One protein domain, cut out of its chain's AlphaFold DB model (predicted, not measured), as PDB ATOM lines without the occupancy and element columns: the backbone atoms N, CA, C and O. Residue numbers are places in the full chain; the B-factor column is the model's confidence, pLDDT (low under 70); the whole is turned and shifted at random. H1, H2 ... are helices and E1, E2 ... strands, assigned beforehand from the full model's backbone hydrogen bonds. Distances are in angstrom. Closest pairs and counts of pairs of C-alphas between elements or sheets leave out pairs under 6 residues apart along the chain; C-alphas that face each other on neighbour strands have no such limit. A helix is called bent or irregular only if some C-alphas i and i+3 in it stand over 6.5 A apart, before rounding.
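Overview. This is residues 7 to 144 of the 170 residues of an uncharacterized protein of Euryarchaeota archaeon (UniProt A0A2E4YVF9). A long, twisted sheet of five strands has H1 lying along one face and H2 standing over the same face, the two helices meeting about perpendicular. On the opposite face H4 crosses the edge strand E1 slantwise, while H3 stands over E5 near the turn between E4 and E5. The printed part has 138 residues, in the order E1 H1 E2 E3 E4 E5 H2 H3 H4, and is of mixed class. The sheet's order is E1 E5 E4 E3 E2, antiparallel throughout. The whole is compact, with a radius of gyration of the C-alphas of 15.2 A, yet elongated, spanning 49 by 29 by 25 A.

Arrangement. Edge strand E1, residues 7 to 11, is the antiparallel neighbour of E5, residues 82 to 90, with N 9 and O 87 3.0 A apart, within hydrogen-bond range. H1, residues 15 to 28, is on the sheet at a height of 7.8 A, along E4, residues 67 to 79, at 12 degrees on the local plane; their closest C-alphas, of Pro 15 and Ala 73, are 5.0 A apart. E2, residues 32 to 46, the other edge strand, bends by 51 degrees at residue 35. E2, E3 at residues 49 to 64, E4 and E5 form a meander, each strand the antiparallel neighbour of the one before, in three hairpins. Within hydrogen-bond range are N 36 and O 59 at 2.9 A, N 60 and O 71 at 2.8 A, and N 72 and O 88 at 2.8 A. H2, residues 94 to 110, stands up from the sheet over E5, on the same face as H1. With residues 103 to 110 alone it touches H1, only just about perpendicular at 71 degrees; the C-alphas of Ala 21 and Leu 110 are closest, at 5.2 A. H3, residues 120 to 126, stands up over E5, the closest C-alphas, of Gly 82 and Val 126, being 4.0 A apart. H4, residues 132 to 142, is over E1, slantwise at 47 degrees on the local plane, with the C-alphas of Ser 9 and Ala 136 closest, at 5.3 A. Every O i to N i+4 pair is within range in H1, H3 and H4; in H2 11 of 13 are.

Along the chain. E1 begins at C-alpha 7, (-33.234, -38.834, 37.002). H1 is 20.0 A long, E2 40.2 A, E3 42.7 A, E4 37.6 A and E5 26.4 A. H2, 25.4 A, is irregular: C-alphas 95 and 98 are 7.3 A apart. H4, 15.1 A, ends at C-alpha 142, (-38.723, -29.963, 39.902).

Size, cuts and confidence. The C-alphas farthest apart, of Gly 30 and Ile 48, are 49.1 A apart. The printed part has no cut and no long link. The mean pLDDT of the printed part is 83.3, with residues 37 to 56 and 78 to 82 under 70.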
ATOM      1  N   PHE A   7     -33.639 -39.988  36.210       93.00
ATOM      2  CA  PHE A   7     -33.234 -38.834  37.002       93.00
ATOM      3  C   PHE A   7     -31.711 -38.822  37.130       93.00
ATOM      4  O   PHE A   7     -31.121 -39.778  37.619       93.00
ATOM      5  N   GLU A   8     -31.067 -37.733  36.717       93.50
ATOM      6  CA  GLU A   8     -29.622 -37.558  36.858       93.50
ATOM      7  C   GLU A   8     -29.315 -36.199  37.481       93.50
ATOM      8  O   GLU A   8     -29.880 -35.171  37.096       93.50
ATOM      9  N   SER A   9     -28.411 -36.185  38.458       94.19
ATOM     10  CA  SER A   9     -28.010 -34.947  39.115       94.19
ATOM     11  C   SER A   9     -26.589 -35.009  39.647       94.19
ATOM     12  O   SER A   9     -26.118 -36.053  40.100       94.19
ATOM     13  N   ALA A  10     -25.918 -33.858  39.651       93.75
ATOM     14  CA  ALA A  10     -24.753 -33.675  40.504       93.75
ATOM     15  C   ALA A  10     -25.219 -33.562  41.959       93.75
ATOM     16  O   ALA A  10     -26.250 -32.946  42.242       93.75
ATOM     17  N   ILE A  11     -24.446 -34.127  42.878       94.69
ATOM     18  CA  ILE A  11     -24.765 -34.167  44.301       94.69
ATOM     19  C   ILE A  11     -23.548 -33.831  45.158       94.69
ATOM     20  O   ILE A  11     -22.395 -33.965  44.750       94.69
ATOM     21  N   CYS A  12     -23.813 -33.340  46.361       92.44
ATOM     22  CA  CYS A  12     -22.789 -32.972  47.330       92.44
ATOM     23  C   CYS A  12     -22.497 -34.089  48.346       92.44
ATOM     24  O   CYS A  12     -21.560 -33.978  49.134       92.44
ATOM     25  N   VAL A  13     -23.305 -35.149  48.373       93.19
ATOM     26  CA  VAL A  13     -23.062 -36.332  49.210       93.19
ATOM     27  C   VAL A  13     -22.158 -37.318  48.476       93.19
ATOM     28  O   VAL A  13     -22.159 -37.369  47.245       93.19
ATOM     29  N   THR A  14     -21.359 -38.078  49.224       91.75
ATOM     30  CA  THR A  14     -20.430 -39.038  48.620       91.75
ATOM     31  C   THR A  14     -21.205 -40.181  47.949       91.75
ATOM     32  O   THR A  14     -22.306 -40.509  48.399       91.75
ATOM     33  N   PRO A  15     -20.649 -40.859  46.925       90.94
ATOM     34  CA  PRO A  15     -21.296 -42.025  46.324       90.94
ATOM     35  C   PRO A  15     -21.623 -43.112  47.350       90.94
ATOM     36  O   PRO A  15     -22.670 -43.745  47.272       90.94
ATOM     37  N   ARG A  16     -20.767 -43.283  48.366       89.50
ATOM     38  CA  ARG A  16     -21.001 -44.215  49.475       89.50
ATOM     39  C   ARG A  16     -22.252 -43.844  50.272       89.50
ATOM     40  O   ARG A  16     -23.073 -44.719  50.535       89.50
ATOM     41  N   ASP A  17     -22.403 -42.575  50.645       92.62
ATOM     42  CA  ASP A  17     -23.575 -42.112  51.396       92.62
ATOM     43  C   ASP A  17     -24.843 -42.172  50.543       92.62
ATOM     44  O   ASP A  17     -25.890 -42.585  51.037       92.62
ATOM     45  N   ALA A  18     -24.739 -41.843  49.251       93.62
ATOM     46  CA  ALA A  18     -25.839 -41.968  48.301       93.62
ATOM     47  C   ALA A  18     -26.337 -43.420  48.200       93.62
ATOM     48  O   ALA A  18     -27.534 -43.669  48.329       93.62
ATOM     49  N   VAL A  19     -25.426 -44.385  48.045       92.44
ATOM     50  CA  VAL A  19     -25.740 -45.825  48.001       92.44
ATOM     51  C   VAL A  19     -26.319 -46.298  49.334       92.44
ATOM     52  O   VAL A  19     -27.272 -47.074  49.359       92.44
ATOM     53  N   ARG A  20     -25.773 -45.827  50.463       92.62
ATOM     54  CA  ARG A  20     -26.297 -46.157  51.793       92.62
ATOM     55  C   ARG A  20     -27.739 -45.673  51.955       92.62
ATOM     56  O   ARG A  20     -28.574 -46.452  52.406       92.62
ATOM     57  N   ALA A  21     -28.031 -44.431  51.572       94.88
ATOM     58  CA  ALA A  21     -29.382 -43.879  51.599       94.88
ATOM     59  C   ALA A  21     -30.331 -44.658  50.673       94.88
ATOM     60  O   ALA A  21     -31.465 -44.929  51.055       94.88
ATOM     61  N   ALA A  22     -29.857 -45.097  49.503       94.06
ATOM     62  CA  ALA A  22     -30.667 -45.869  48.562       94.06
ATOM     63  C   ALA A  22     -31.033 -47.245  49.116       94.06
ATOM     64  O   ALA A  22     -32.199 -47.619  49.099       94.06
ATOM     65  N   ARG A  23     -30.071 -47.954  49.719       93.12
ATOM     66  CA  ARG A  23     -30.340 -49.221  50.420       93.12
ATOM     67  C   ARG A  23     -31.354 -49.048  51.548       93.12
ATOM     68  O   ARG A  23     -32.176 -49.929  51.768       93.12
ATOM     69  N   LEU A  24     -31.308 -47.925  52.271       93.81
ATOM     70  CA  LEU A  24     -32.289 -47.623  53.314       93.81
ATOM     71  C   LEU A  24     -33.688 -47.372  52.733       93.81
ATOM     72  O   LEU A  24     -34.645 -47.915  53.281       93.81
ATOM     73  N   ALA A  25     -33.798 -46.622  51.632       94.19
ATOM     74  CA  ALA A  25     -35.063 -46.385  50.933       94.19
ATOM     75  C   ALA A  25     -35.665 -47.703  50.413       94.19
ATOM     76  O   ALA A  25     -36.793 -48.054  50.749       94.19
ATOM     77  N   SER A  26     -34.874 -48.510  49.696       93.06
ATOM     78  CA  SER A  26     -35.307 -49.829  49.215       93.06
ATOM     79  C   SER A  26     -35.753 -50.733  50.365       93.06
ATOM     80  O   SER A  26     -36.812 -51.351  50.291       93.06
ATOM     81  N   LYS A  27     -34.997 -50.765  51.473       92.44
ATOM     82  CA  LYS A  27     -35.345 -51.569  52.652       92.44
ATOM     83  C   LYS A  27     -36.679 -51.151  53.276       92.44
ATOM     84  O   LYS A  27     -37.443 -52.025  53.669       92.44
ATOM     85  N   ARG A  28     -36.961 -49.847  53.382       92.94
ATOM     86  CA  ARG A  28     -38.232 -49.330  53.931       92.94
ATOM     87  C   ARG A  28     -39.439 -49.742  53.094       92.94
ATOM     88  O   ARG A  28     -40.502 -49.975  53.651       92.94
ATOM     89  N   ARG A  29     -39.238 -49.898  51.786       91.56
ATOM     90  CA  ARG A  29     -40.244 -50.362  50.822       91.56
ATOM     91  C   ARG A  29     -40.337 -51.886  50.698       91.56
ATOM     92  O   ARG A  29     -41.120 -52.385  49.900       91.56
ATOM     93  N   GLY A  30     -39.511 -52.639  51.431       91.62
ATOM     94  CA  GLY A  30     -39.420 -54.096  51.288       91.62
ATOM     95  C   GLY A  30     -38.818 -54.557  49.953       91.62
ATOM     96  O   GLY A  30     -38.935 -55.726  49.596       91.62
ATOM     97  N   TRP A  31     -38.174 -53.657  49.210       93.88
ATOM     98  CA  TRP A  31     -37.574 -53.951  47.912       93.88
ATOM     99  C   TRP A  31     -36.213 -54.616  48.088       93.88
ATOM    100  O   TRP A  31     -35.416 -54.229  48.950       93.88
ATOM    101  N   ARG A  32     -35.930 -55.613  47.248       90.75
ATOM    102  CA  ARG A  32     -34.617 -56.264  47.200       90.75
ATOM    103  C   ARG A  32     -33.680 -55.473  46.301       90.75
ATOM    104  O   ARG A  32     -34.119 -54.760  45.402       90.75
ATOM    105  N   TRP A  33     -32.381 -55.607  46.540       92.00
ATOM    106  CA  TRP A  33     -31.372 -55.020  45.671       92.00
ATOM    107  C   TRP A  33     -30.163 -55.933  45.503       92.00
ATOM    108  O   TRP A  33     -29.776 -56.652  46.429       92.00
ATOM    109  N   THR A  34     -29.521 -55.842  44.347       87.19
ATOM    110  CA  THR A  34     -28.224 -56.452  44.049       87.19
ATOM    111  C   THR A  34     -27.197 -55.357  43.771       87.19
ATOM    112  O   THR A  34     -27.515 -54.272  43.286       87.19
ATOM    113  N   SER A  35     -25.944 -55.595  44.164       80.75
ATOM    114  CA  SER A  35     -24.858 -54.650  43.893       80.75
ATOM    115  C   SER A  35     -24.333 -54.887  42.486       80.75
ATOM    116  O   SER A  35     -24.031 -56.025  42.137       80.75
ATOM    117  N   ILE A  36     -24.162 -53.815  41.720       79.00
ATOM    118  CA  ILE A  36     -23.486 -53.854  40.426       79.00
ATOM    119  C   ILE A  36     -22.203 -53.049  40.553       79.00
ATOM    120  O   ILE A  36     -22.232 -51.854  40.854       79.00
ATOM    121  N   GLU A  37     -21.067 -53.683  40.298       59.41
ATOM    122  CA  GLU A  37     -19.836 -52.946  40.034       59.41
ATOM    123  C   GLU A  37     -19.769 -52.651  38.536       59.41
ATOM    124  O   GLU A  37     -19.778 -53.559  37.709       59.41
ATOM    125  N   SER A  38     -19.763 -51.366  38.177       58.25
ATOM    126  CA  SER A  38     -19.677 -50.920  36.786       58.25
ATOM    127  C   SER A  38     -18.633 -49.815  36.646       58.25
ATOM    128  O   SER A  38     -18.309 -49.106  37.600       58.25
ATOM    129  N   THR A  39     -18.092 -49.658  35.442       52.34
ATOM    130  CA  THR A  39     -17.165 -48.574  35.106       52.34
ATOM    131  C   THR A  39     -17.846 -47.666  34.095       52.34
ATOM    132  O   THR A  39     -18.166 -48.100  32.991       52.34
ATOM    133  N   ARG A  40     -18.075 -46.399  34.458       55.84
ATOM    134  CA  ARG A  40     -18.666 -45.401  33.556       55.84
ATOM    135  C   ARG A  40     -17.559 -44.525  32.988       55.84
ATOM    136  O   ARG A  40     -16.761 -43.978  33.745       55.84
ATOM    137  N   VAL A  41     -17.504 -44.383  31.666       52.50
ATOM    138  CA  VAL A  41     -16.592 -43.427  31.022       52.50
ATOM    139  C   VAL A  41     -17.116 -42.019  31.291       52.50
ATOM    140  O   VAL A  41     -18.286 -41.732  31.042       52.50
ATOM    141  N   VAL A  42     -16.263 -41.157  31.840       55.25
ATOM    142  CA  VAL A  42     -16.580 -39.749  32.088       55.25
ATOM    143  C   VAL A  42     -15.493 -38.887  31.456       55.25
ATOM    144  O   VAL A  42     -14.299 -39.178  31.597       55.25
ATOM    145  N   ASP A  43     -15.906 -37.811  30.789       46.62
ATOM    146  CA  ASP A  43     -14.990 -36.811  30.247       46.62
ATOM    147  C   ASP A  43     -14.374 -35.985  31.384       46.62
ATOM    148  O   ASP A  43     -15.084 -35.390  32.201       46.62
ATOM    149  N   ARG A  44     -13.039 -35.934  31.444       45.84
ATOM    150  CA  ARG A  44     -12.288 -34.988  32.277       45.84
ATOM    151  C   ARG A  44     -11.693 -33.904  31.394       45.84
ATOM    152  O   ARG A  44     -11.096 -34.197  30.362       45.84
ATOM    153  N   PHE A  45     -11.775 -32.659  31.845       44.12
ATOM    154  CA  PHE A  45     -11.057 -31.551  31.227       44.12
ATOM    155  C   PHE A  45      -9.863 -31.184  32.109       44.12
ATOM    156  O   PHE A  45     -10.020 -30.708  33.233       44.12
ATOM    157  N   VAL A  46      -8.654 -31.419  31.603       40.25
ATOM    158  CA  VAL A  46      -7.434 -30.791  32.122       40.25
ATOM    159  C   VAL A  46      -7.141 -29.602  31.209       40.25
ATOM    160  O   VAL A  46      -7.438 -29.678  30.022       40.25
ATOM    161  N   ILE A  47      -6.568 -28.516  31.747       47.66
ATOM    162  CA  ILE A  47      -6.323 -27.213  31.078       47.66
ATOM    163  C   ILE A  47      -5.734 -27.336  29.652       47.66
ATOM    164  O   ILE A  47      -5.860 -26.410  28.860       47.66
ATOM    165  N   ILE A  48      -5.121 -28.475  29.309       40.72
ATOM    166  CA  ILE A  48      -4.388 -28.701  28.063       40.72
ATOM    167  C   ILE A  48      -5.035 -29.775  27.144       40.72
ATOM    168  O   ILE A  48      -4.760 -29.759  25.950       40.72
ATOM    169  N   ALA A  49      -5.926 -30.667  27.618       34.47
ATOM    170  CA  ALA A  49      -6.601 -31.669  26.763       34.47
ATOM    171  C   ALA A  49      -7.826 -32.348  27.433       34.47
ATOM    172  O   ALA A  49      -7.815 -32.549  28.655       34.47
ATOM    173  N   PRO A  50      -8.856 -32.764  26.660       41.22
ATOM    174  CA  PRO A  50      -9.887 -33.679  27.144       41.22
ATOM    175  C   PRO A  50      -9.288 -35.079  27.351       41.22
ATOM    176  O   PRO A  50      -8.669 -35.642  26.451       41.22
ATOM    177  N   LEU A  51      -9.473 -35.646  28.541       47.03
ATOM    178  CA  LEU A  51      -9.077 -37.010  28.883       47.03
ATOM    179  C   LEU A  51     -10.337 -37.803  29.232       47.03
ATOM    180  O   LEU A  51     -10.986 -37.545  30.247       47.03
ATOM    181  N   THR A  52     -10.683 -38.787  28.409       48.66
ATOM    182  CA  THR A  52     -11.690 -39.790  28.762       48.66
ATOM    183  C   THR A  52     -11.097 -40.699  29.832       48.66
ATOM    184  O   THR A  52     -10.036 -41.295  29.654       48.66
ATOM    185  N   SER A  53     -11.746 -40.794  30.991       51.75
ATOM    186  CA  SER A  53     -11.296 -41.699  32.052       51.75
ATOM    187  C   SER A  53     -12.474 -42.483  32.610       51.75
ATOM    188  O   SER A  53     -13.526 -41.914  32.907       51.75
ATOM    189  N   GLY A  54     -12.307 -43.799  32.736       53.72
ATOM    190  CA  GLY A  54     -13.265 -44.647  33.437       53.72
ATOM    191  C   GLY A  54     -13.305 -44.269  34.916       53.72
ATOM    192  O   GLY A  54     -12.266 -44.213  35.575       53.72
ATOM    193  N   VAL A  55     -14.496 -43.988  35.435       58.69
ATOM    194  CA  VAL A  55     -14.725 -43.724  36.853       58.69
ATOM    195  C   VAL A  55     -15.437 -44.934  37.465       58.69
ATOM    196  O   VAL A  55     -16.490 -45.340  36.951       58.69
ATOM    197  N   PRO A  56     -14.914 -45.497  38.574       59.75
ATOM    198  CA  PRO A  56     -15.613 -46.526  39.331       59.75
ATOM    199  C   PRO A  56     -17.015 -46.050  39.712       59.75
ATOM    200  O   PRO A  56     -17.186 -44.981  40.305       59.75
ATOM    201  N   THR A  57     -18.019 -46.835  39.342       75.75
ATOM    202  CA  THR A  57     -19.428 -46.539  39.594       75.75
ATOM    203  C   THR A  57     -19.978 -47.578  40.553       75.75
ATOM    204  O   THR A  57     -19.880 -48.779  40.307       75.75
ATOM    205  N   ILE A  58     -20.578 -47.111  41.646       81.81
ATOM    206  CA  ILE A  58     -21.289 -47.980  42.577       81.81
ATOM    207  C   ILE A  58     -22.731 -48.070  42.085       81.81
ATOM    208  O   ILE A  58     -23.460 -47.076  42.133       81.81
ATOM    209  N   GLY A  59     -23.108 -49.234  41.564       84.94
ATOM    210  CA  GLY A  59     -24.443 -49.524  41.060       84.94
ATOM    211  C   GLY A  59     -25.282 -50.334  42.047       84.94
ATOM    212  O   GLY A  59     -24.763 -51.172  42.789       84.94
ATOM    213  N   LEU A  60     -26.589 -50.098  42.037       87.88
ATOM    214  CA  LEU A  60     -27.602 -50.936  42.665       87.88
ATOM    215  C   LEU A  60     -28.682 -51.250  41.635       87.88
ATOM    216  O   LEU A  60     -29.265 -50.329  41.068       87.88
ATOM    217  N   ASP A  61     -28.979 -52.529  41.466       90.69
ATOM    218  CA  ASP A  61     -30.190 -53.000  40.802       90.69
ATOM    219  C   ASP A  61     -31.248 -53.219  41.871       90.69
ATOM    220  O   ASP A  61     -31.022 -53.973  42.814       90.69
ATOM    221  N   ILE A  62     -32.386 -52.544  41.761       92.62
ATOM    222  CA  ILE A  62     -33.468 -52.587  42.742       92.62
ATOM    223  C   ILE A  62     -34.672 -53.278  42.103       92.62
ATOM    224  O   ILE A  62     -35.199 -52.829  41.083       92.62
ATOM    225  N   GLU A  63     -35.105 -54.375  42.719       91.81
ATOM    226  CA  GLU A  63     -36.298 -55.123  42.324       91.81
ATOM    227  C   GLU A  63     -37.530 -54.491  42.973       91.81
ATOM    228  O   GLU A  63     -37.646 -54.459  44.202       91.81
ATOM    229  N   THR A  64     -38.452 -54.006  42.144       89.81
ATOM    230  CA  THR A  64     -39.742 -53.448  42.568       89.81
ATOM    231  C   THR A  64     -40.882 -54.363  42.098       89.81
ATOM    232  O   THR A  64     -40.664 -55.172  41.193       89.81
ATOM    233  N   PRO A  65     -42.095 -54.264  42.675       86.44
ATOM    234  CA  PRO A  65     -43.251 -55.032  42.204       86.44
ATOM    235  C   PRO A  65     -43.572 -54.804  40.723       86.44
ATOM    236  O   PRO A  65     -43.981 -55.734  40.034       86.44
ATOM    237  N   ASP A  66     -43.344 -53.584  40.238       85.94
ATOM    238  CA  ASP A  66     -43.755 -53.153  38.904       85.94
ATOM    239  C   ASP A  66     -42.634 -53.218  37.855       85.94
ATOM    240  O   ASP A  66     -42.885 -52.936  36.688       85.94
ATOM    241  N   GLY A  67     -41.403 -53.567  38.247       88.31
ATOM    242  CA  GLY A  67     -40.254 -53.613  37.341       88.31
ATOM    243  C   GLY A  67     -38.905 -53.465  38.047       88.31
ATOM    244  O   GLY A  67     -38.777 -53.645  39.263       88.31
ATOM    245  N   LYS A  68     -37.864 -53.116  37.284       91.12
ATOM    246  CA  LYS A  68     -36.508 -52.873  37.808       91.12
ATOM    247  C   LYS A  68     -36.113 -51.402  37.732       91.12
ATOM    248  O   LYS A  68     -36.354 -50.734  36.723       91.12
ATOM    249  N   ILE A  69     -35.458 -50.920  38.787       93.50
ATOM    250  CA  ILE A  69     -34.852 -49.586  38.851       93.50
ATOM    251  C   ILE A  69     -33.352 -49.745  39.089       93.50
ATOM    252  O   ILE A  69     -32.937 -50.415  40.029       93.50
ATOM    253  N   GLU A  70     -32.544 -49.082  38.274       92.44
ATOM    254  CA  GLU A  70     -31.094 -49.034  38.437       92.44
ATOM    255  C   GLU A  70     -30.692 -47.699  39.063       92.44
ATOM    256  O   GLU A  70     -31.128 -46.630  38.618       92.44
ATOM    257  N   MET A  71     -29.824 -47.747  40.069       92.69
ATOM    258  CA  MET A  71     -29.186 -46.575  40.657       92.69
ATOM    259  C   MET A  71     -27.673 -46.655  40.466       92.69
ATOM    260  O   MET A  71     -27.052 -47.639  40.849       92.69
ATOM    261  N   HIS A  72     -27.054 -45.589  39.972       92.31
ATOM    262  CA  HIS A  72     -25.605 -45.475  39.843       92.31
ATOM    263  C   HIS A  72     -25.092 -44.217  40.528       92.31
ATOM    264  O   HIS A  72     -25.573 -43.123  40.251       92.31
ATOM    265  N   ALA A  73     -24.065 -44.354  41.366       90.12
ATOM    266  CA  ALA A  73     -23.347 -43.229  41.951       90.12
ATOM    267  C   ALA A  73     -21.863 -43.264  41.570       90.12
ATOM    268  O   ALA A  73     -21.210 -44.303  41.675       90.12
ATOM    269  N   TRP A  74     -21.312 -42.123  41.159       90.00
ATOM    270  CA  TRP A  74     -19.909 -42.008  40.748       90.00
ATOM    271  C   TRP A  74     -19.329 -40.632  41.076       90.00
ATOM    272  O   TRP A  74     -20.037 -39.709  41.483       90.00
ATOM    273  N   THR A  75     -18.015 -40.494  40.904       86.56
ATOM    274  CA  THR A  75     -17.292 -39.235  41.125       86.56
ATOM    275  C   THR A  75     -16.579 -38.785  39.856       86.56
ATOM    276  O   THR A  75     -15.561 -39.354  39.475       86.56
ATOM    277  N   ALA A  76     -17.076 -37.732  39.220       82.69
ATOM    278  CA  ALA A  76     -16.376 -37.063  38.133       82.69
ATOM    279  C   ALA A  76     -15.382 -36.043  38.707       82.69
ATOM    280  O   ALA A  76     -15.691 -35.368  39.683       82.69
ATOM    281  N   SER A  77     -14.207 -35.880  38.102       72.38
ATOM    282  CA  SER A  77     -13.292 -34.779  38.446       72.38
ATOM    283  C   SER A  77     -13.333 -33.750  37.317       72.38
ATOM    284  O   SER A  77     -12.587 -33.904  36.350       72.38
ATOM    285  N   PRO A  78     -14.237 -32.751  37.371       62.38
ATOM    286  CA  PRO A  78     -14.380 -31.761  36.302       62.38
ATOM    287  C   PRO A  78     -13.171 -30.822  36.184       62.38
ATOM    288  O   PRO A  78     -13.012 -30.174  35.156       62.38
ATOM    289  N   THR A  79     -12.322 -30.748  37.214       59.91
ATOM    290  CA  THR A  79     -11.072 -29.975  37.234       59.91
ATOM    291  C   THR A  79      -9.964 -30.763  37.945       59.91
ATOM    292  O   THR A  79     -10.225 -31.772  38.603       59.91
ATOM    293  N   SER A  80      -8.712 -30.304  37.840       55.81
ATOM    294  CA  SER A  80      -7.538 -30.958  38.447       55.81
ATOM    295  C   SER A  80      -7.553 -31.001  39.981       55.81
ATOM    296  O   SER A  80      -6.845 -31.818  40.563       55.81
ATOM    297  N   ALA A  81      -8.345 -30.146  40.637       58.25
ATOM    298  CA  ALA A  81      -8.331 -29.962  42.091       58.25
ATOM    299  C   ALA A  81      -9.623 -30.397  42.804       58.25
ATOM    300  O   ALA A  81      -9.669 -30.378  44.036       58.25
ATOM    301  N   GLY A  82     -10.673 -30.787  42.073       68.62
ATOM    302  CA  GLY A  82     -11.966 -31.055  42.690       68.62
ATOM    303  C   GLY A  82     -12.746 -32.207  42.080       68.62
ATOM    304  O   GLY A  82     -12.782 -32.415  40.869       68.62
ATOM    305  N   SER A  83     -13.414 -32.934  42.969       79.75
ATOM    306  CA  SER A  83     -14.301 -34.047  42.667       79.75
ATOM    307  C   SER A  83     -15.757 -33.619  42.828       79.75
ATOM    308  O   SER A  83     -16.139 -33.052  43.851       79.75
ATOM    309  N   LEU A  84     -16.572 -33.904  41.820       88.06
ATOM    310  CA  LEU A  84     -18.013 -33.722  41.812       88.06
ATOM    311  C   LEU A  84     -18.685 -35.093  41.799       88.06
ATOM    312  O   LEU A  84     -18.401 -35.935  40.949       88.06
ATOM    313  N   HIS A  85     -19.572 -35.329  42.754       91.94
ATOM    314  CA  HIS A  85     -20.313 -36.580  42.823       91.94
ATOM    315  C   HIS A  85     -21.579 -36.484  41.982       91.94
ATOM    316  O   HIS A  85     -22.181 -35.416  41.856       91.94
ATOM    317  N   HIS A  86     -21.979 -37.609  41.416       93.06
ATOM    318  CA  HIS A  86     -23.148 -37.720  40.563       93.06
ATOM    319  C   HIS A  86     -23.977 -38.929  40.968       93.06
ATOM    320  O   HIS A  86     -23.456 -39.910  41.507       93.06
ATOM    321  N   ILE A  87     -25.270 -38.826  40.691       94.50
ATOM    322  CA  ILE A  87     -26.249 -39.888  40.861       94.50
ATOM    323  C   ILE A  87     -27.088 -39.999  39.594       94.50
ATOM    324  O   ILE A  87     -27.445 -38.991  38.980       94.50
ATOM    325  N   GLU A  88     -27.433 -41.226  39.243       94.25
ATOM    326  CA  GLU A  88     -28.391 -41.570  38.208       94.25
ATOM    327  C   GLU A  88     -29.354 -42.605  38.770       94.25
ATOM    328  O   GLU A  88     -28.928 -43.581  39.376       94.25
ATOM    329  N   TRP A  89     -30.640 -42.384  38.538       94.56
ATOM    330  CA  TRP A  89     -31.707 -43.355  38.720       94.56
ATOM    331  C   TRP A  89     -32.365 -43.543  37.369       94.56
ATOM    332  O   TRP A  89     -32.672 -42.548  36.709       94.56
ATOM    333  N   LYS A  90     -32.578 -44.775  36.929       93.31
ATOM    334  CA  LYS A  90     -33.202 -45.043  35.633       93.31
ATOM    335  C   LYS A  90     -33.969 -46.354  35.650       93.31
ATOM    336  O   LYS A  90     -33.689 -47.240  36.449       93.31
ATOM    337  N   SER A  91     -34.905 -46.476  34.726       91.25
ATOM    338  CA  SER A  91     -35.538 -47.741  34.380       91.25
ATOM    339  C   SER A  91     -35.703 -47.815  32.866       91.25
ATOM    340  O   SER A  91     -35.811 -46.787  32.195       91.25
ATOM    341  N   ALA A  92     -35.713 -49.033  32.329       85.94
ATOM    342  CA  ALA A  92     -36.053 -49.273  30.930       85.94
ATOM    343  C   ALA A  92     -37.559 -49.091  30.662       85.94
ATOM    344  O   ALA A  92     -37.963 -48.890  29.518       85.94
ATOM    345  N   GLU A  93     -38.391 -49.143  31.704       87.12
ATOM    346  CA  GLU A  93     -39.845 -49.170  31.584       87.12
ATOM    347  C   GLU A  93     -40.463 -47.773  31.778       87.12
ATOM    348  O   GLU A  93     -40.378 -47.201  32.868       87.12
ATOM    349  N   PRO A  94     -41.162 -47.204  30.772       84.31
ATOM    350  CA  PRO A  94     -41.748 -45.862  30.877       84.31
ATOM    351  C   PRO A  94     -42.762 -45.687  32.014       84.31
ATOM    352  O   PRO A  94     -42.931 -44.584  32.544       84.31
ATOM    353  N   ARG A  95     -43.429 -46.780  32.402       86.50
ATOM    354  CA  ARG A  95     -44.393 -46.803  33.507       86.50
ATOM    355  C   ARG A  95     -43.727 -46.547  34.860       86.50
ATOM    356  O   ARG A  95     -44.407 -46.093  35.762       86.50
ATOM    357  N   MET A  96     -42.412 -46.731  34.991       88.12
ATOM    358  CA  MET A  96     -41.673 -46.576  36.255       88.12
ATOM    359  C   MET A  96     -41.375 -45.126  36.634       88.12
ATOM    360  O   MET A  96     -40.758 -44.868  37.666       88.12
ATOM    361  N   SER A  97     -41.796 -44.157  35.819       86.69
ATOM    362  CA  SER A  97     -41.462 -42.749  36.038       86.69
ATOM    363  C   SER A  97     -41.949 -42.187  37.377       86.69
ATOM    364  O   SER A  97     -41.239 -41.389  37.993       86.69
ATOM    365  N   TYR A  98     -43.120 -42.622  37.855       88.50
ATOM    366  CA  TYR A  98     -43.635 -42.232  39.168       88.50
ATOM    367  C   TYR A  98     -42.818 -42.880  40.297       88.50
ATOM    368  O   TYR A  98     -42.287 -42.163  41.138       88.50
ATOM    369  N   LEU A  99     -42.561 -44.194  40.237       90.62
ATOM    370  CA  LEU A  99     -41.752 -44.891  41.245       90.62
ATOM    371  C   LEU A  99     -40.339 -44.327  41.366       90.62
ATOM    372  O   LEU A  99     -39.826 -44.216  42.481       90.62
ATOM    373  N   ILE A 100     -39.713 -43.964  40.239       91.81
ATOM    374  CA  ILE A 100     -38.405 -43.300  40.225       91.81
ATOM    375  C   ILE A 100     -38.494 -41.971  40.971       91.81
ATOM    376  O   ILE A 100     -37.652 -41.690  41.822       91.81
ATOM    377  N   LYS A 101     -39.505 -41.149  40.676       91.44
ATOM    378  CA  LYS A 101     -39.696 -39.875  41.371       91.44
ATOM    379  C   LYS A 101     -39.848 -40.098  42.878       91.44
ATOM    380  O   LYS A 101     -39.140 -39.453  43.652       91.44
ATOM    381  N   ASP A 102     -40.688 -41.045  43.279       92.00
ATOM    382  CA  ASP A 102     -40.993 -41.298  44.685       92.00
ATOM    383  C   ASP A 102     -39.764 -41.815  45.435       92.00
ATOM    384  O   ASP A 102     -39.459 -41.342  46.533       92.00
ATOM    385  N   ILE A 103     -39.023 -42.780  44.861       93.56
ATOM    386  CA  ILE A 103     -37.823 -43.315  45.526       93.56
ATOM    387  C   ILE A 103     -36.729 -42.268  45.610       93.56
ATOM    388  O   ILE A 103     -36.041 -42.207  46.623       93.56
ATOM    389  N   VAL A 104     -36.584 -41.407  44.601       94.38
ATOM    390  CA  VAL A 104     -35.593 -40.328  44.626       94.38
ATOM    391  C   VAL A 104     -35.928 -39.301  45.709       94.38
ATOM    392  O   VAL A 104     -35.016 -38.801  46.369       94.38
ATOM    393  N   ILE A 105     -37.209 -38.996  45.938       93.44
ATOM    394  CA  ILE A 105     -37.626 -38.107  47.032       93.44
ATOM    395  C   ILE A 105     -37.271 -38.730  48.387       93.44
ATOM    396  O   ILE A 105     -36.589 -38.089  49.191       93.44
ATOM    397  N   GLU A 106     -37.658 -39.985  48.625       93.50
ATOM    398  CA  GLU A 106     -37.344 -40.688  49.877       93.50
ATOM    399  C   GLU A 106     -35.827 -40.816  50.094       93.50
ATOM    400  O   GLU A 106     -35.300 -40.507  51.164       93.50
ATOM    401  N   TRP A 107     -35.106 -41.223  49.051       95.62
ATOM    402  CA  TRP A 107     -33.654 -41.328  49.036       95.62
ATOM    403  C   TRP A 107     -32.984 -40.008  49.408       95.62
ATOM    404  O   TRP A 107     -32.056 -39.988  50.222       95.62
ATOM    405  N   ALA A 108     -33.447 -38.897  48.828       94.56
ATOM    406  CA  ALA A 108     -32.889 -37.591  49.123       94.56
ATOM    407  C   ALA A 108     -33.053 -37.281  50.612       94.56
ATOM    408  O   ALA A 108     -32.072 -36.914  51.253       94.56
ATOM    409  N   LEU A 109     -34.237 -37.506  51.188       92.88
ATOM    410  CA  LEU A 109     -34.517 -37.279  52.614       92.88
ATOM    411  C   LEU A 109     -33.661 -38.140  53.552       92.88
ATOM    412  O   LEU A 109     -33.354 -37.716  54.665       92.88
ATOM    413  N   LEU A 110     -33.242 -39.321  53.099       93.62
ATOM    414  CA  LEU A 110     -32.355 -40.224  53.833       93.62
ATOM    415  C   LEU A 110     -30.873 -39.843  53.745       93.62
ATOM    416  O   LEU A 110     -30.047 -40.399  54.475       93.62
ATOM    417  N   CYS A 111     -30.512 -38.914  52.861       94.50
ATOM    418  CA  CYS A 111     -29.148 -38.420  52.764       94.50
ATOM    419  C   CYS A 111     -28.781 -37.567  53.996       94.50
ATOM    420  O   CYS A 111     -29.629 -36.849  54.528       94.50
ATOM    421  N   PRO A 112     -27.497 -37.554  54.414       91.44
ATOM    422  CA  PRO A 112     -27.041 -36.842  55.618       91.44
ATOM    423  C   PRO A 112     -27.232 -35.318  55.552       91.44
ATOM    424  O   PRO A 112     -27.187 -34.634  56.570       91.44
ATOM    425  N   ARG A 113     -27.414 -34.772  54.347       92.38
ATOM    426  CA  ARG A 113     -27.752 -33.372  54.073       92.38
ATOM    427  C   ARG A 113     -28.462 -33.272  52.726       92.38
ATOM    428  O   ARG A 113     -28.369 -34.198  51.921       92.38
ATOM    429  N   ALA A 114     -29.061 -32.114  52.447       93.25
ATOM    430  CA  ALA A 114     -29.670 -31.802  51.153       93.25
ATOM    431  C   ALA A 114     -28.687 -32.060  49.990       93.25
ATOM    432  O   ALA A 114     -27.693 -31.333  49.885       93.25
ATOM    433  N   PRO A 115     -28.951 -33.032  49.092       94.38
ATOM    434  CA  PRO A 115     -27.999 -33.444  48.054       94.38
ATOM    435  C   PRO A 115     -27.574 -32.344  47.070       94.38
ATOM    436  O   PRO A 115     -26.523 -32.454  46.449       94.38
ATOM    437  N   TRP A 116     -28.355 -31.271  46.933       93.12
ATOM    438  CA  TRP A 116     -28.084 -30.132  46.043       93.12
ATOM    439  C   TRP A 116     -27.473 -28.912  46.753       93.12
ATOM    440  O   TRP A 116     -27.405 -27.822  46.167       93.12
ATOM    441  N   LYS A 117     -27.081 -29.039  48.028       92.50
ATOM    442  CA  LYS A 117     -26.606 -27.921  48.859       92.50
ATOM    443  C   LYS A 117     -25.122 -28.056  49.187       92.50
ATOM    444  O   LYS A 117     -24.731 -28.474  50.275       92.50
ATOM    445  N   TRP A 118     -24.296 -27.617  48.245       91.56
ATOM    446  CA  TRP A 118     -22.862 -27.437  48.463       91.56
ATOM    447  C   TRP A 118     -22.570 -26.214  49.332       91.56
ATOM    448  O   TRP A 118     -23.189 -25.155  49.184       91.56
ATOM    449  N   THR A 119     -21.567 -26.343  50.193       90.94
ATOM    450  CA  THR A 119     -20.961 -25.221  50.909       90.94
ATOM    451  C   THR A 119     -20.139 -24.354  49.955       90.94
ATOM    452  O   THR A 119     -19.766 -24.777  48.857       90.94
ATOM    453  N   PHE A 120     -19.814 -23.129  50.376       88.62
ATOM    454  CA  PHE A 120     -18.914 -22.262  49.612       88.62
ATOM    455  C   PHE A 120     -17.566 -22.949  49.337       88.62
ATOM    456  O   PHE A 120     -17.132 -22.984  48.191       88.62
ATOM    457  N   GLY A 121     -16.957 -23.573  50.352       87.69
ATOM    458  CA  GLY A 121     -15.671 -24.263  50.210       87.69
ATOM    459  C   GLY A 121     -15.713 -25.442  49.235       87.69
ATOM    460  O   GLY A 121     -14.793 -25.615  48.441       87.69
ATOM    461  N   GLU A 122     -16.795 -26.223  49.236       89.12
ATOM    462  CA  GLU A 122     -16.987 -27.307  48.261       89.12
ATOM    463  C   GLU A 122     -17.099 -26.770  46.837       89.12
ATOM    464  O   GLU A 122     -16.436 -27.274  45.934       89.12
ATOM    465  N   ARG A 123     -17.879 -25.700  46.636       88.81
ATOM    466  CA  ARG A 123     -17.997 -25.062  45.321       88.81
ATOM    467  C   ARG A 123     -16.661 -24.496  44.852       88.81
ATOM    468  O   ARG A 123     -16.330 -24.651  43.682       88.81
ATOM    469  N   SER A 124     -15.892 -23.878  45.744       85.75
ATOM    470  CA  SER A 124     -14.594 -23.283  45.411       85.75
ATOM    471  C   SER A 124     -13.536 -24.322  45.034       85.75
ATOM    472  O   SER A 124     -12.748 -24.055  44.135       85.75
ATOM    473  N   ARG A 125     -13.541 -25.513  45.650       84.38
ATOM    474  CA  ARG A 125     -12.601 -26.602  45.309       84.38
ATOM    475  C   ARG A 125     -12.861 -27.217  43.936       84.38
ATOM    476  O   ARG A 125     -11.921 -27.557  43.232       84.38
ATOM    477  N   VAL A 126     -14.132 -27.379  43.567       82.12
ATOM    478  CA  VAL A 126     -14.522 -28.025  42.300       82.12
ATOM    479  C   VAL A 126     -14.540 -27.030  41.137       82.12
ATOM    480  O   VAL A 126     -14.153 -27.364  40.020       82.12
ATOM    481  N   GLY A 127     -14.960 -25.797  41.407       83.62
ATOM    482  CA  GLY A 127     -15.109 -24.731  40.426       83.62
ATOM    483  C   GLY A 127     -16.386 -23.956  40.715       83.62
ATOM    484  O   GLY A 127     -17.487 -24.421  40.434       83.62
ATOM    485  N   TYR A 128     -16.260 -22.757  41.287       82.81
ATOM    486  CA  TYR A 128     -17.404 -22.047  41.871       82.81
ATOM    487  C   TYR A 128     -18.544 -21.768  40.871       82.81
ATOM    488  O   TYR A 128     -19.723 -21.767  41.248       82.81
ATOM    489  N   LEU A 129     -18.197 -21.557  39.599       83.56
ATOM    490  CA  LEU A 129     -19.111 -21.184  38.514       83.56
ATOM    491  C   LEU A 129     -19.658 -22.371  37.707       83.56
ATOM    492  O   LEU A 129     -20.358 -22.156  36.717       83.56
ATOM    493  N   LEU A 130     -19.395 -23.605  38.144       86.00
ATOM    494  CA  LEU A 130     -19.897 -24.806  37.486       86.00
ATOM    495  C   LEU A 130     -21.427 -24.789  37.341       86.00
ATOM    496  O   LEU A 130     -22.186 -24.444  38.259       86.00
ATOM    497  N   SER A 131     -21.885 -25.142  36.140       89.19
ATOM    498  CA  SER A 131     -23.299 -25.116  35.760       89.19
ATOM    499  C   SER A 131     -24.120 -26.160  36.526       89.19
ATOM    500  O   SER A 131     -25.321 -25.984  36.753       89.19
ATOM    501  N   GLU A 132     -23.438 -27.204  36.982       89.75
ATOM    502  CA  GLU A 132     -23.916 -28.415  37.635       89.75
ATOM    503  C   GLU A 132     -24.653 -28.074  38.928       89.75
ATOM    504  O   GLU A 132     -25.744 -28.584  39.162       89.75
ATOM    505  N   PHE A 133     -24.165 -27.099  39.705       90.69
ATOM    506  CA  PHE A 133     -24.853 -26.637  40.916       90.69
ATOM    507  C   PHE A 133     -26.222 -26.025  40.613       90.69
ATOM    508  O   PHE A 133     -27.173 -26.147  41.388       90.69
ATOM    509  N   ARG A 134     -26.339 -25.321  39.482       91.12
ATOM    510  CA  ARG A 134     -27.606 -24.721  39.051       91.12
ATOM    511  C   ARG A 134     -28.535 -25.782  38.471       91.12
ATOM    512  O   ARG A 134     -29.734 -25.696  38.715       91.12
ATOM    513  N   LYS A 135     -28.002 -26.747  37.716       93.25
ATOM    514  CA  LYS A 135     -28.760 -27.884  37.172       93.25
ATOM    515  C   LYS A 135     -29.321 -28.750  38.301       93.25
ATOM    516  O   LYS A 135     -30.523 -28.982  38.320       93.25
ATOM    517  N   ALA A 136     -28.508 -29.088  39.301       93.12
ATOM    518  CA  ALA A 136     -28.937 -29.863  40.459       93.12
ATOM    519  C   ALA A 136     -30.058 -29.168  41.239       93.12
ATOM    520  O   ALA A 136     -31.118 -29.747  41.449       93.12
ATOM    521  N   LYS A 137     -29.896 -27.881  41.573       92.94
ATOM    522  CA  LYS A 137     -30.971 -27.118  42.231       92.94
ATOM    523  C   LYS A 137     -32.273 -27.089  41.427       92.94
ATOM    524  O   LYS A 137     -33.335 -27.058  42.035       92.94
ATOM    525  N   ARG A 138     -32.214 -27.061  40.091       93.25
ATOM    526  CA  ARG A 138     -33.426 -27.165  39.262       93.25
ATOM    527  C   ARG A 138     -34.027 -28.563  39.353       93.25
ATOM    528  O   ARG A 138     -35.187 -28.656  39.711       93.25
ATOM    529  N   ALA A 139     -33.225 -29.609  39.163       92.62
ATOM    530  CA  ALA A 139     -33.681 -30.996  39.228       92.62
ATOM    531  C   ALA A 139     -34.425 -31.308  40.539       92.62
ATOM    532  O   ALA A 139     -35.537 -31.819  40.509       92.62
ATOM    533  N   PHE A 140     -33.868 -30.923  41.691       92.00
ATOM    534  CA  PHE A 140     -34.525 -31.161  42.980       92.00
ATOM    535  C   PHE A 140     -35.715 -30.234  43.251       92.00
ATOM    536  O   PHE A 140     -36.673 -30.643  43.899       92.00
ATOM    537  N   ARG A 141     -35.716 -29.007  42.723       91.50
ATOM    538  CA  ARG A 141     -36.914 -28.157  42.763       91.50
ATOM    539  C   ARG A 141     -38.049 -28.773  41.945       91.50
ATOM    540  O   ARG A 141     -39.190 -28.728  42.380       91.50
ATOM    541  N   ASP A 142     -37.735 -29.349  40.791       90.12
ATOM    542  CA  ASP A 142     -38.723 -29.963  39.902       90.12
ATOM    543  C   ASP A 142     -39.280 -31.279  40.503       90.12
ATOM    544  O   ASP A 142     -40.406 -31.666  40.201       90.12
ATOM    545  N   LEU A 143     -38.548 -31.912  41.436       88.12
ATOM    546  CA  LEU A 143     -39.054 -32.985  42.311       88.12
ATOM    547  C   LEU A 143     -39.984 -32.492  43.438       88.12
ATOM    548  O   LEU A 143     -40.633 -33.313  44.076       88.12
ATOM    549  N   GLY A 144     -40.061 -31.181  43.685       88.00
ATOM    550  CA  GLY A 144     -40.908 -30.578  44.723       88.00
ATOM    551  C   GLY A 144     -40.164 -30.069  45.962       88.00
ATOM    552  O   GLY A 144     -40.803 -29.591  46.895       88.00
TER     553      GLY A 144